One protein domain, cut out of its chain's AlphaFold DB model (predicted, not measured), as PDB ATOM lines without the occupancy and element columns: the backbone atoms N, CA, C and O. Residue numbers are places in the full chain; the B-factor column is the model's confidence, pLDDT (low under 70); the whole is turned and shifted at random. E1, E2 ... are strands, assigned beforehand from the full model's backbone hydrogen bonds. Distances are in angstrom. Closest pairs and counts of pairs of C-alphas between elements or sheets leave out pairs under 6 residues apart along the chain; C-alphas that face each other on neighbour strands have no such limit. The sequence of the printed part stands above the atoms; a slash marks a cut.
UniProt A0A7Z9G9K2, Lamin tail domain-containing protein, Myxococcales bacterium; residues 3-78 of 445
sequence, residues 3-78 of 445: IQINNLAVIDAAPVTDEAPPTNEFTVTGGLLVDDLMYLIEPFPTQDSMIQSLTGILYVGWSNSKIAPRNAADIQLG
ATOM      1  N   ILE A   3     -49.722  45.151 -33.260       96.69
ATOM      2  CA  ILE A   3     -50.371  44.327 -32.234       96.69
ATOM      3  C   ILE A   3     -49.439  43.204 -31.793       96.69
ATOM      4  O   ILE A   3     -48.606  42.766 -32.579       96.69
ATOM      5  N   GLN A   4     -49.611  42.740 -30.557       97.06
ATOM      6  CA  GLN A   4     -49.002  41.517 -30.046       97.06
ATOM      7  C   GLN A   4     -50.110  40.583 -29.570       97.06
ATOM      8  O   GLN A   4     -51.018  41.007 -28.850       97.06
ATOM      9  N   ILE A   5     -50.022  39.319 -29.961       96.12
ATOM     10  CA  ILE A   5     -50.938  38.255 -29.567       96.12
ATOM     11  C   ILE A   5     -50.107  37.140 -28.941       96.12
ATOM     12  O   ILE A   5     -49.021  36.833 -29.423       96.12
ATOM     13  N   ASN A   6     -50.596  36.558 -27.853       96.50
ATOM     14  CA  ASN A   6     -49.866  35.544 -27.099       96.50
ATOM     15  C   ASN A   6     -50.598  34.203 -27.147       96.50
ATOM     16  O   ASN A   6     -51.826  34.184 -27.244       96.50
ATOM     17  N   ASN A   7     -49.845  33.116 -26.983       94.62
ATOM     18  CA  ASN A   7     -50.340  31.742 -26.867       94.62
ATOM     19  C   ASN A   7     -51.229  31.327 -28.047       94.62
ATOM     20  O   ASN A   7     -52.411  31.024 -27.891       94.62
ATOM     21  N   LEU A   8     -50.638  31.336 -29.234       95.50
ATOM     22  CA  LEU A   8     -51.283  30.969 -30.483       95.50
ATOM     23  C   LEU A   8     -50.927  29.529 -30.849       95.50
ATOM     24  O   LEU A   8     -49.751  29.184 -30.845       95.50
ATOM     25  N   ALA A   9     -51.909  28.713 -31.215       95.12
ATOM     26  CA  ALA A   9     -51.663  27.482 -31.964       95.12
ATOM     27  C   ALA A   9     -51.777  27.767 -33.463       95.12
ATOM     28  O   ALA A   9     -52.692  28.490 -33.873       95.12
ATOM     29  N   VAL A  10     -50.882  27.196 -34.263       95.88
ATOM     30  CA  VAL A  10     -50.989  27.151 -35.725       95.88
ATOM     31  C   VAL A  10     -52.071  26.140 -36.093       95.88
ATOM     32  O   VAL A  10     -51.982  24.974 -35.720       95.88
ATOM     33  N   ILE A  11     -53.104  26.598 -36.794       95.38
ATOM     34  CA  ILE A  11     -54.288  25.800 -37.145       95.38
ATOM     35  C   ILE A  11     -54.135  25.172 -38.528       95.38
ATOM     36  O   ILE A  11     -54.503  24.019 -38.718       95.38
ATOM     37  N   ASP A  12     -53.570  25.918 -39.473       91.81
ATOM     38  CA  ASP A  12     -53.316  25.457 -40.833       91.81
ATOM     39  C   ASP A  12     -52.028  26.106 -41.339       91.81
ATOM     40  O   ASP A  12     -51.925  27.335 -41.358       91.81
ATOM     41  N   ALA A  13     -51.046  25.283 -41.702       90.75
ATOM     42  CA  ALA A  13     -49.757  25.729 -42.227       90.75
ATOM     43  C   ALA A  13     -49.777  25.977 -43.748       90.75
ATOM     44  O   ALA A  13     -48.783  26.443 -44.292       90.75
ATOM     45  N   ALA A  14     -50.876  25.657 -44.436       89.12
ATOM     46  CA  ALA A  14     -51.066  25.909 -45.862       89.12
ATOM     47  C   ALA A  14     -52.541  26.265 -46.159       89.12
ATOM     48  O   ALA A  14     -53.215  25.553 -46.910       89.12
ATOM     49  N   PRO A  15     -53.063  27.359 -45.571       87.06
ATOM     50  CA  PRO A  15     -54.463  27.729 -45.681       87.06
ATOM     51  C   PRO A  15     -54.844  28.003 -47.129       87.06
ATOM     52  O   PRO A  15     -54.218  28.815 -47.801       87.06
ATOM     53  N   VAL A  16     -55.910  27.363 -47.607       76.69
ATOM     54  CA  VAL A  16     -56.464  27.650 -48.934       76.69
ATOM     55  C   VAL A  16     -57.250  28.957 -48.869       76.69
ATOM     56  O   VAL A  16     -58.147  29.106 -48.040       76.69
ATOM     57  N   THR A  17     -56.934  29.897 -49.759       67.00
ATOM     58  CA  THR A  17     -57.748  31.104 -49.964       67.00
ATOM     59  C   THR A  17     -58.425  31.058 -51.329       67.00
ATOM     60  O   THR A  17     -57.931  30.398 -52.244       67.00
ATOM     61  N   ASP A  18     -59.559  31.750 -51.461       63.34
ATOM     62  CA  ASP A  18     -60.497  31.621 -52.587       63.34
ATOM     63  C   ASP A  18     -59.918  31.946 -53.984       63.34
ATOM     64  O   ASP A  18     -60.567  31.634 -54.981       63.34
ATOM     65  N   GLU A  19     -58.719  32.537 -54.100       55.97
ATOM     66  CA  GLU A  19     -58.155  32.951 -55.401       55.97
ATOM     67  C   GLU A  19     -56.740  32.425 -55.724       55.97
ATOM     68  O   GLU A  19     -56.243  32.672 -56.821       55.97
ATOM     69  N   ALA A  20     -56.119  31.662 -54.817       58.50
ATOM     70  CA  ALA A  20     -54.930  30.802 -54.977       58.50
ATOM     71  C   ALA A  20     -54.431  30.428 -53.565       58.50
ATOM     72  O   ALA A  20     -54.634  31.212 -52.633       58.50
ATOM     73  N   PRO A  21     -53.769  29.274 -53.349       58.81
ATOM     74  CA  PRO A  21     -53.124  29.013 -52.068       58.81
ATOM     75  C   PRO A  21     -51.997  30.044 -51.858       58.81
ATOM     76  O   PRO A  21     -51.073  30.094 -52.676       58.81
ATOM     77  N   PRO A  22     -52.062  30.900 -50.822       67.50
ATOM     78  CA  PRO A  22     -50.971  31.801 -50.500       67.50
ATOM     79  C   PRO A  22     -49.696  31.004 -50.209       67.50
ATOM     80  O   PRO A  22     -49.709  30.004 -49.491       67.50
ATOM     81  N   THR A  23     -48.575  31.446 -50.773       79.00
ATOM     82  CA  THR A  23     -47.257  30.896 -50.447       79.00
ATOM     83  C   THR A  23     -46.803  31.446 -49.101       79.00
ATOM     84  O   THR A  23     -46.852  32.655 -48.909       79.00
ATOM     85  N   ASN A  24     -46.324  30.581 -48.202       89.69
ATOM     86  CA  ASN A  24     -45.746  30.949 -46.901       89.69
ATOM     87  C   ASN A  24     -46.678  31.695 -45.926       89.69
ATOM     88  O   ASN A  24     -46.210  32.402 -45.031       89.69
ATOM     89  N   GLU A  25     -47.986  31.514 -46.048       92.00
ATOM     90  CA  GLU A  25     -48.934  31.990 -45.043       92.00
ATOM     91  C   GLU A  25     -49.413  30.836 -44.174       92.00
ATOM     92  O   GLU A  25     -49.451  29.686 -44.602       92.00
ATOM     93  N   PHE A  26     -49.814  31.141 -42.944       94.62
ATOM     94  CA  PHE A  26     -50.441  30.164 -42.060       94.62
ATOM     95  C   PHE A  26     -51.511  30.824 -41.203       94.62
ATOM     96  O   PHE A  26     -51.476  32.027 -40.936       94.62
ATOM     97  N   THR A  27     -52.482  30.040 -40.749       95.12
ATOM     98  CA  THR A  27     -53.504  30.519 -39.815       95.12
ATOM     99  C   THR A  27     -53.156  30.135 -38.392       95.12
ATOM    100  O   THR A  27     -52.649  29.047 -38.115       95.12
ATOM    101  N   VAL A  28     -53.467  31.028 -37.459       95.75
ATOM    102  CA  VAL A  28     -53.366  30.772 -36.022       95.75
ATOM    103  C   VAL A  28     -54.742  30.746 -35.365       95.75
ATOM    104  O   VAL A  28     -55.764  31.072 -35.972       95.75
ATOM    105  N   THR A  29     -54.772  30.354 -34.092       93.38
ATOM    106  CA  THR A  29     -55.977  30.314 -33.254       93.38
ATOM    107  C   THR A  29     -56.814  31.584 -33.422       93.38
ATOM    108  O   THR A  29     -56.309  32.699 -33.307       93.38
ATOM    109  N   GLY A  30     -58.111  31.408 -33.686       89.69
ATOM    110  CA  GLY A  30     -59.025  32.511 -34.001       89.69
ATOM    111  C   GLY A  30     -59.106  32.869 -35.490       89.69
ATOM    112  O   GLY A  30     -59.825  33.806 -35.828       89.69
ATOM    113  N   GLY A  31     -58.418  32.131 -36.369       90.44
ATOM    114  CA  GLY A  31     -58.497  32.288 -37.826       90.44
ATOM    115  C   GLY A  31     -57.715  33.482 -38.375       90.44
ATOM    116  O   GLY A  31     -57.950  33.894 -39.506       90.44
ATOM    117  N   LEU A  32     -56.811  34.067 -37.584       92.94
ATOM    118  CA  LEU A  32     -55.945  35.147 -38.049       92.94
ATOM    119  C   LEU A  32     -54.863  34.575 -38.971       92.94
ATOM    120  O   LEU A  32     -54.168  33.635 -38.587       92.94
ATOM    121  N   LEU A  33     -54.704  35.171 -40.150       94.69
ATOM    122  CA  LEU A  33     -53.628  34.838 -41.079       94.69
ATOM    123  C   LEU A  33     -52.338  35.555 -40.686       94.69
ATOM    124  O   LEU A  33     -52.338  36.759 -40.408       94.69
ATOM    125  N   VAL A  34     -51.244  34.809 -40.666       95.69
ATOM    126  CA  VAL A  34     -49.887  35.321 -40.508       95.69
ATOM    127  C   VAL A  34     -49.236  35.321 -41.878       95.69
ATOM    128  O   VAL A  34     -49.252  34.310 -42.575       95.69
ATOM    129  N   ASP A  35     -48.708  36.479 -42.247       92.88
ATOM    130  CA  ASP A  35     -48.239  36.774 -43.594       92.88
ATOM    131  C   ASP A  35     -46.735  37.063 -43.592       92.88
ATOM    132  O   ASP A  35     -46.229  37.722 -42.672       92.88
ATOM    133  N   ASP A  36     -46.028  36.588 -44.615       93.31
ATOM    134  CA  ASP A  36     -44.589  36.771 -44.789       93.31
ATOM    135  C   ASP A  36     -44.217  38.128 -45.417       93.31
ATOM    136  O   ASP A  36     -43.028  38.416 -45.568       93.31
ATOM    137  N   LEU A  37     -45.200  39.007 -45.673       93.38
ATOM    138  CA  LEU A  37     -45.054  40.348 -46.265       93.38
ATOM    139  C   LEU A  37     -43.815  41.136 -45.804       93.38
ATOM    140  O   LEU A  37     -43.226  41.886 -46.583       93.38
ATOM    141  N   MET A  38     -43.460  41.043 -44.520       94.19
ATOM    142  CA  MET A  38     -42.296  41.734 -43.954       94.19
ATOM    143  C   MET A  38     -41.212  40.792 -43.423       94.19
ATOM    144  O   MET A  38     -40.043  41.181 -43.390       94.19
ATOM    145  N   TYR A  39     -41.581  39.594 -42.976       95.75
ATOM    146  CA  TYR A  39     -40.654  38.624 -42.414       95.75
ATOM    147  C   TYR A  39     -41.231  37.216 -42.527       95.75
ATOM    148  O   TYR A  39     -42.287  36.928 -41.962       95.75
ATOM    149  N   LEU A  40     -40.488  36.337 -43.195       95.19
ATOM    150  CA  LEU A  40     -40.755  34.909 -43.187       95.19
ATOM    151  C   LEU A  40     -40.285  34.316 -41.857       95.19
ATOM    152  O   LEU A  40     -39.116  34.437 -41.489       95.19
ATOM    153  N   ILE A  41     -41.201  33.676 -41.133       93.69
ATOM    154  CA  ILE A  41     -40.864  32.949 -39.909       93.69
ATOM    155  C   ILE A  41     -40.096  31.685 -40.292       93.69
ATOM    156  O   ILE A  41     -40.617  30.839 -41.018       93.69
ATOM    157  N   GLU A  42     -38.871  31.560 -39.778       90.19
ATOM    158  CA  GLU A  42     -38.002  30.407 -40.002       90.19
ATOM    159  C   GLU A  42     -37.574  29.748 -38.672       90.19
ATOM    160  O   GLU A  42     -37.134  30.453 -37.757       90.19
ATOM    161  N   PRO A  43     -37.659  28.406 -38.549       89.38
ATOM    162  CA  PRO A  43     -38.237  27.489 -39.536       89.38
ATOM    163  C   PRO A  43     -39.736  27.750 -39.748       89.38
ATOM    164  O   PRO A  43     -40.408  28.268 -38.860       89.38
ATOM    165  N   PHE A  44     -40.250  27.415 -40.934       91.88
ATOM    166  CA  PHE A  44     -41.668  27.617 -41.222       91.88
ATOM    167  C   PHE A  44     -42.525  26.757 -40.271       91.88
ATOM    168  O   PHE A  44     -42.209  25.571 -40.095       91.88
ATOM    169  N   PRO A  45     -43.561  27.325 -39.626       91.94
ATOM    170  CA  PRO A  45     -44.394  26.591 -38.683       91.94
ATOM    171  C   PRO A  45     -45.105  25.422 -39.347       91.94
ATOM    172  O   PRO A  45     -45.473  25.459 -40.517       91.94
ATOM    173  N   THR A  46     -45.378  24.397 -38.549       91.31
ATOM    174  CA  THR A  46     -46.253  23.301 -38.964       91.31
ATOM    175  C   THR A  46     -47.559  23.334 -38.181       91.31
ATOM    176  O   THR A  46     -47.645  24.006 -37.150       91.31
ATOM    177  N   GLN A  47     -48.586  22.632 -38.658       91.44
ATOM    178  CA  GLN A  47     -49.841  22.497 -37.918       91.44
ATOM    179  C   GLN A  47     -49.579  22.037 -36.471       91.44
ATOM    180  O   GLN A  47     -48.647  21.271 -36.221       91.44
ATOM    181  N   ASP A  48     -50.362  22.575 -35.533       91.25
ATOM    182  CA  ASP A  48     -50.279  22.359 -34.081       91.25
ATOM    183  C   ASP A  48     -49.040  22.957 -33.388       91.25
ATOM    184  O   ASP A  48     -48.861  22.826 -32.175       91.25
ATOM    185  N   SER A  49     -48.202  23.693 -34.120       94.50
ATOM    186  CA  SER A  49     -47.097  24.444 -33.521       94.50
ATOM    187  C   SER A  49     -47.618  25.559 -32.616       94.50
ATOM    188  O   SER A  49     -48.470  26.355 -33.010       94.50
ATOM    189  N   MET A  50     -47.067  25.664 -31.406       94.94
ATOM    190  CA  MET A  50     -47.391  26.754 -30.488       94.94
ATOM    191  C   MET A  50     -46.456  27.941 -30.715       94.94
ATOM    192  O   MET A  50     -45.246  27.772 -30.812       94.94
ATOM    193  N   ILE A  51     -46.999  29.152 -30.751       95.69
ATOM    194  CA  ILE A  51     -46.264  30.418 -30.768       95.69
ATOM    195  C   ILE A  51     -46.605  31.144 -29.469       95.69
ATOM    196  O   ILE A  51     -47.764  31.479 -29.201       95.69
ATOM    197  N   GLN A  52     -45.598  31.372 -28.630       95.94
ATOM    198  CA  GLN A  52     -45.778  32.002 -27.328       95.94
ATOM    199  C   GLN A  52     -46.168  33.473 -27.467       95.94
ATOM    200  O   GLN A  52     -47.081  33.930 -26.776       95.94
ATOM    201  N   SER A  53     -45.525  34.204 -28.377       96.69
ATOM    202  CA  SER A  53     -45.957  35.546 -28.753       96.69
ATOM    203  C   SER A  53     -45.669  35.854 -30.217       96.69
ATOM    204  O   SER A  53     -44.656  35.434 -30.769       96.69
ATOM    205  N   LEU A  54     -46.593  36.583 -30.838       97.56
ATOM    206  CA  LEU A  54     -46.509  37.059 -32.208       97.56
ATOM    207  C   LEU A  54     -46.858  38.542 -32.232       97.56
ATOM    208  O   LEU A  54     -47.982  38.938 -31.914       97.56
ATOM    209  N   THR A  55     -45.889  39.358 -32.612       98.25
ATOM    210  CA  THR A  55     -46.029  40.795 -32.806       98.25
ATOM    211  C   THR A  55     -46.012  41.098 -34.296       98.25
ATOM    212  O   THR A  55     -45.317  40.457 -35.072       98.25
ATOM    213  N   GLY A  56     -46.786  42.077 -34.740       97.50
ATOM    214  CA  GLY A  56     -46.767  42.437 -36.148       97.50
ATOM    215  C   GLY A  56     -47.734  43.543 -36.498       97.50
ATOM    216  O   GLY A  56     -48.526  44.018 -35.675       97.50
ATOM    217  N   ILE A  57     -47.635  43.997 -37.740       97.69
ATOM    218  CA  ILE A  57     -48.545  44.995 -38.280       97.69
ATOM    219  C   ILE A  57     -49.824  44.271 -38.691       97.69
ATOM    220  O   ILE A  57     -49.823  43.499 -39.641       97.69
ATOM    221  N   LEU A  58     -50.921  44.548 -37.987       96.75
ATOM    222  CA  LEU A  58     -52.258  44.182 -38.433       96.75
ATOM    223  C   LEU A  58     -52.633  45.044 -39.636       96.75
ATOM    224  O   LEU A  58     -52.606  46.286 -39.546       96.75
ATOM    225  N   TYR A  59     -53.006  44.378 -40.720       94.88
ATOM    226  CA  TYR A  59     -53.425  44.981 -41.974       94.88
ATOM    227  C   TYR A  59     -54.486  44.112 -42.673       94.88
ATOM    228  O   TYR A  59     -54.794  43.009 -42.225       94.88
ATOM    229  N   VAL A  60     -55.091  44.643 -43.735       91.69
ATOM    230  CA  VAL A  60     -56.031  43.898 -44.584       91.69
ATOM    231  C   VAL A  60     -55.396  43.743 -45.959       91.69
ATOM    232  O   VAL A  60     -55.004  44.743 -46.561       91.69
ATOM    233  N   GLY A  61     -55.301  42.508 -46.440       86.88
ATOM    234  CA  GLY A  61     -54.744  42.151 -47.744       86.88
ATOM    235  C   GLY A  61     -55.541  41.000 -48.343       86.88
ATOM    236  O   GLY A  61     -55.926  40.089 -47.613       86.88
ATOM    237  N   TRP A  62     -55.845  41.076 -49.644       84.19
ATOM    238  CA  TRP A  62     -56.660  40.083 -50.364       84.19
ATOM    239  C   TRP A  62     -57.913  39.649 -49.589       84.19
ATOM    240  O   TRP A  62     -58.126  38.474 -49.313       84.19
ATOM    241  N   SER A  63     -58.711  40.634 -49.163       87.56
ATOM    242  CA  SER A  63     -59.963  40.443 -48.410       87.56
ATOM    243  C   SER A  63     -59.834  39.769 -47.034       87.56
ATOM    244  O   SER A  63     -60.848  39.533 -46.379       87.56
ATOM    245  N   ASN A  64     -58.616  39.537 -46.545       88.00
ATOM    246  CA  ASN A  64     -58.347  38.885 -45.270       88.00
ATOM    247  C   ASN A  64     -57.697  39.839 -44.262       88.00
ATOM    248  O   ASN A  64     -56.910  40.715 -44.626       88.00
ATOM    249  N   SER A  65     -58.016  39.665 -42.974       91.50
ATOM    250  CA  SER A  65     -57.280  40.322 -41.886       91.50
ATOM    251  C   SER A  65     -56.023  39.523 -41.579       91.50
ATOM    252  O   SER A  65     -56.114  38.329 -41.291       91.50
ATOM    253  N   LYS A  66     -54.868  40.186 -41.626       93.44
ATOM    254  CA  LYS A  66     -53.564  39.536 -41.523       93.44
ATOM    255  C   LYS A  66     -52.624  40.267 -40.579       93.44
ATOM    256  O   LYS A  66     -52.714  41.488 -40.417       93.44
ATOM    257  N   ILE A  67     -51.697  39.531 -39.980       96.25
ATOM    258  CA  ILE A  67     -50.584  40.074 -39.200       96.25
ATOM    259  C   ILE A  67     -49.267  39.809 -39.933       96.25
ATOM    260  O   ILE A  67     -48.975  38.673 -40.283       96.25
ATOM    261  N   ALA A  68     -48.476  40.862 -40.153       96.19
ATOM    262  CA  ALA A  68     -47.140  40.775 -40.749       96.19
ATOM    263  C   ALA A  68     -46.064  41.054 -39.680       96.19
ATOM    264  O   ALA A  68     -45.919  42.215 -39.258       96.19
ATOM    265  N   PRO A  69     -45.335  40.033 -39.194       97.56
ATOM    266  CA  PRO A  69     -44.179  40.213 -38.316       97.56
ATOM    267  C   PRO A  69     -43.083  40.995 -39.035       97.56
ATOM    268  O   PRO A  69     -42.901  40.847 -40.237       97.56
ATOM    269  N   ARG A  70     -42.339  41.851 -38.331       97.31
ATOM    270  CA  ARG A  70     -41.362  42.748 -38.982       97.31
ATOM    271  C   ARG A  70     -39.954  42.166 -39.037       97.31
ATOM    272  O   ARG A  70     -39.141  42.654 -39.813       97.31
ATOM    273  N   ASN A  71     -39.626  41.247 -38.132       96.81
ATOM    274  CA  ASN A  71     -38.326  40.580 -37.996       96.81
ATOM    275  C   ASN A  71     -38.416  39.474 -36.929       96.81
ATOM    276  O   ASN A  71     -39.418  39.380 -36.227       96.81
ATOM    277  N   ALA A  72     -37.337  38.711 -36.734       95.38
ATOM    278  CA  ALA A  72     -37.260  37.624 -35.753       95.38
ATOM    279  C   ALA A  72     -37.628  38.016 -34.305       95.38
ATOM    280  O   ALA A  72     -38.144  37.183 -33.569       95.38
ATOM    281  N   ALA A  73     -37.399  39.266 -33.876       96.44
ATOM    282  CA  ALA A  73     -37.713  39.693 -32.507       96.44
ATOM    283  C   ALA A  73     -39.221  39.857 -32.251       96.44
ATOM    284  O   ALA A  73     -39.637  40.003 -31.103       96.44
ATOM    285  N   ASP A  74     -40.036  39.846 -33.306       97.56
ATOM    286  CA  ASP A  74     -41.491  39.888 -33.206       97.56
ATOM    287  C   ASP A  74     -42.105  38.501 -32.932       97.56
ATOM    288  O   ASP A  74     -43.316  38.409 -32.745       97.56
ATOM    289  N   ILE A  75     -41.307  37.427 -32.891       95.38
ATOM    290  CA  ILE A  75     -41.795  36.064 -32.680       95.38
ATOM    291  C   ILE A  75     -41.065  35.428 -31.505       95.38
ATOM    292  O   ILE A  75     -39.840  35.406 -31.437       95.38
ATOM    293  N   GLN A  76     -41.841  34.845 -30.603       94.81
ATOM    294  CA  GLN A  76     -41.347  33.919 -29.600       94.81
ATOM    295  C   GLN A  76     -42.020  32.572 -29.834       94.81
ATOM    296  O   GLN A  76     -43.240  32.453 -29.683       94.81
ATOM    297  N   LEU A  77     -41.234  31.572 -30.230       92.75
ATOM    298  CA  LEU A  77     -41.728  30.216 -30.451       92.75
ATOM    299  C   LEU A  77     -42.182  29.594 -29.124       92.75
ATOM    300  O   LEU A  77     -41.703  29.956 -28.049       92.75
ATOM    301  N   GLY A  78     -43.166  28.705 -29.193       91.56
ATOM    302  CA  GLY A  78     -43.554  27.866 -28.066       91.56
ATOM    303  C   GLY A  78     -42.594  26.691 -27.883       91.56
ATOM    304  O   GLY A  78     -41.690  26.473 -28.686       91.56
TER     305      GLY A  78
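Overview. This is residues 3 to 78 of the 445 residues of the protein "Lamin tail domain-containing protein" of Myxococcales bacterium (UniProt A0A7Z9G9K2). This is a small closed barrel of five strands, E1, E2, E3, E5 and E4, in which the two long strands E1 and E4 lie side by side and bend sharply, with a short sixth strand, E6, added onto E4 beside the ring. A long link, residues 13 to 25, reaches out at one end of the longest axis, and a second, residues 35 to 49, loops past one end of the ring. The printed part has 76 residues, with six named strands in the order E1 to E6 along the chain and no named helix; the class is all strand, though under half of the residues, 36 of 76, are in named elements. The sheet is mixed, and the whole is compact, with a radius of gyration of the C-alphas of 11.1 A and spans of 31 by 23 by 21 A.

Along the chain. E4, residues 50 to 61, is the longest strand, 24.3 A from first to last C-alpha, and bends by 89 degrees at residue 53. E1, residues 3 to 12, begins at C-alpha 3 (-50.371, 44.327, -32.234), measures 20.9 A and bends by 87 degrees at residue 7. E5 is residues 64 to 68, 12.2 A. The short strands are E2, residues 26 to 28, 6.7 A, E3, residues 32 to 34, 6.5 A, and E6, residues 75 to 77, 6.3 A, which ends at C-alpha 77 (-41.728, 30.216, -30.451).

Arrangement. Round the ring run E1, E2, E3, E5, E4 and back to E1. E4 and E1 are antiparallel, with N 5 and O 54 at 2.8 A and N 51 and O 8 at 2.8 A. The pairing of E4 is staggered: residues 50 to 56 pair with E1, 51 to 54 with E6, and 57 to 61 with E5. E5 and E6 lie on one side of E4 and E1 on the other side. E4 and E5 form an antiparallel hairpin, with N 59 and O 66 at 2.9 A. E6 is antiparallel to E4, with N 52 and O 76 at 2.8 A. E1, E2 and E3 make a meander, each strand the antiparallel neighbour of the one before, and with E4, the antiparallel neighbour of E1, a Greek key. In the hairpin of E1 and E2, N 11 and O 27 are 2.8 A apart; in that of E2 and E3, N 34 and O 26 are 2.8 A apart. E3 and E5 are parallel, with N 67 and O 33 at 2.9 A. E2 and E4 are apart.

Size, cuts and confidence. The C-alphas farthest apart, those of Asp 18 and Ala 73, are 31.4 A apart. The printed part has no cut. The links E1 to E2 and E3 to E4 are long. The mean pLDDT of the printed part is 90.8, and residues 17 to 22 are under 70.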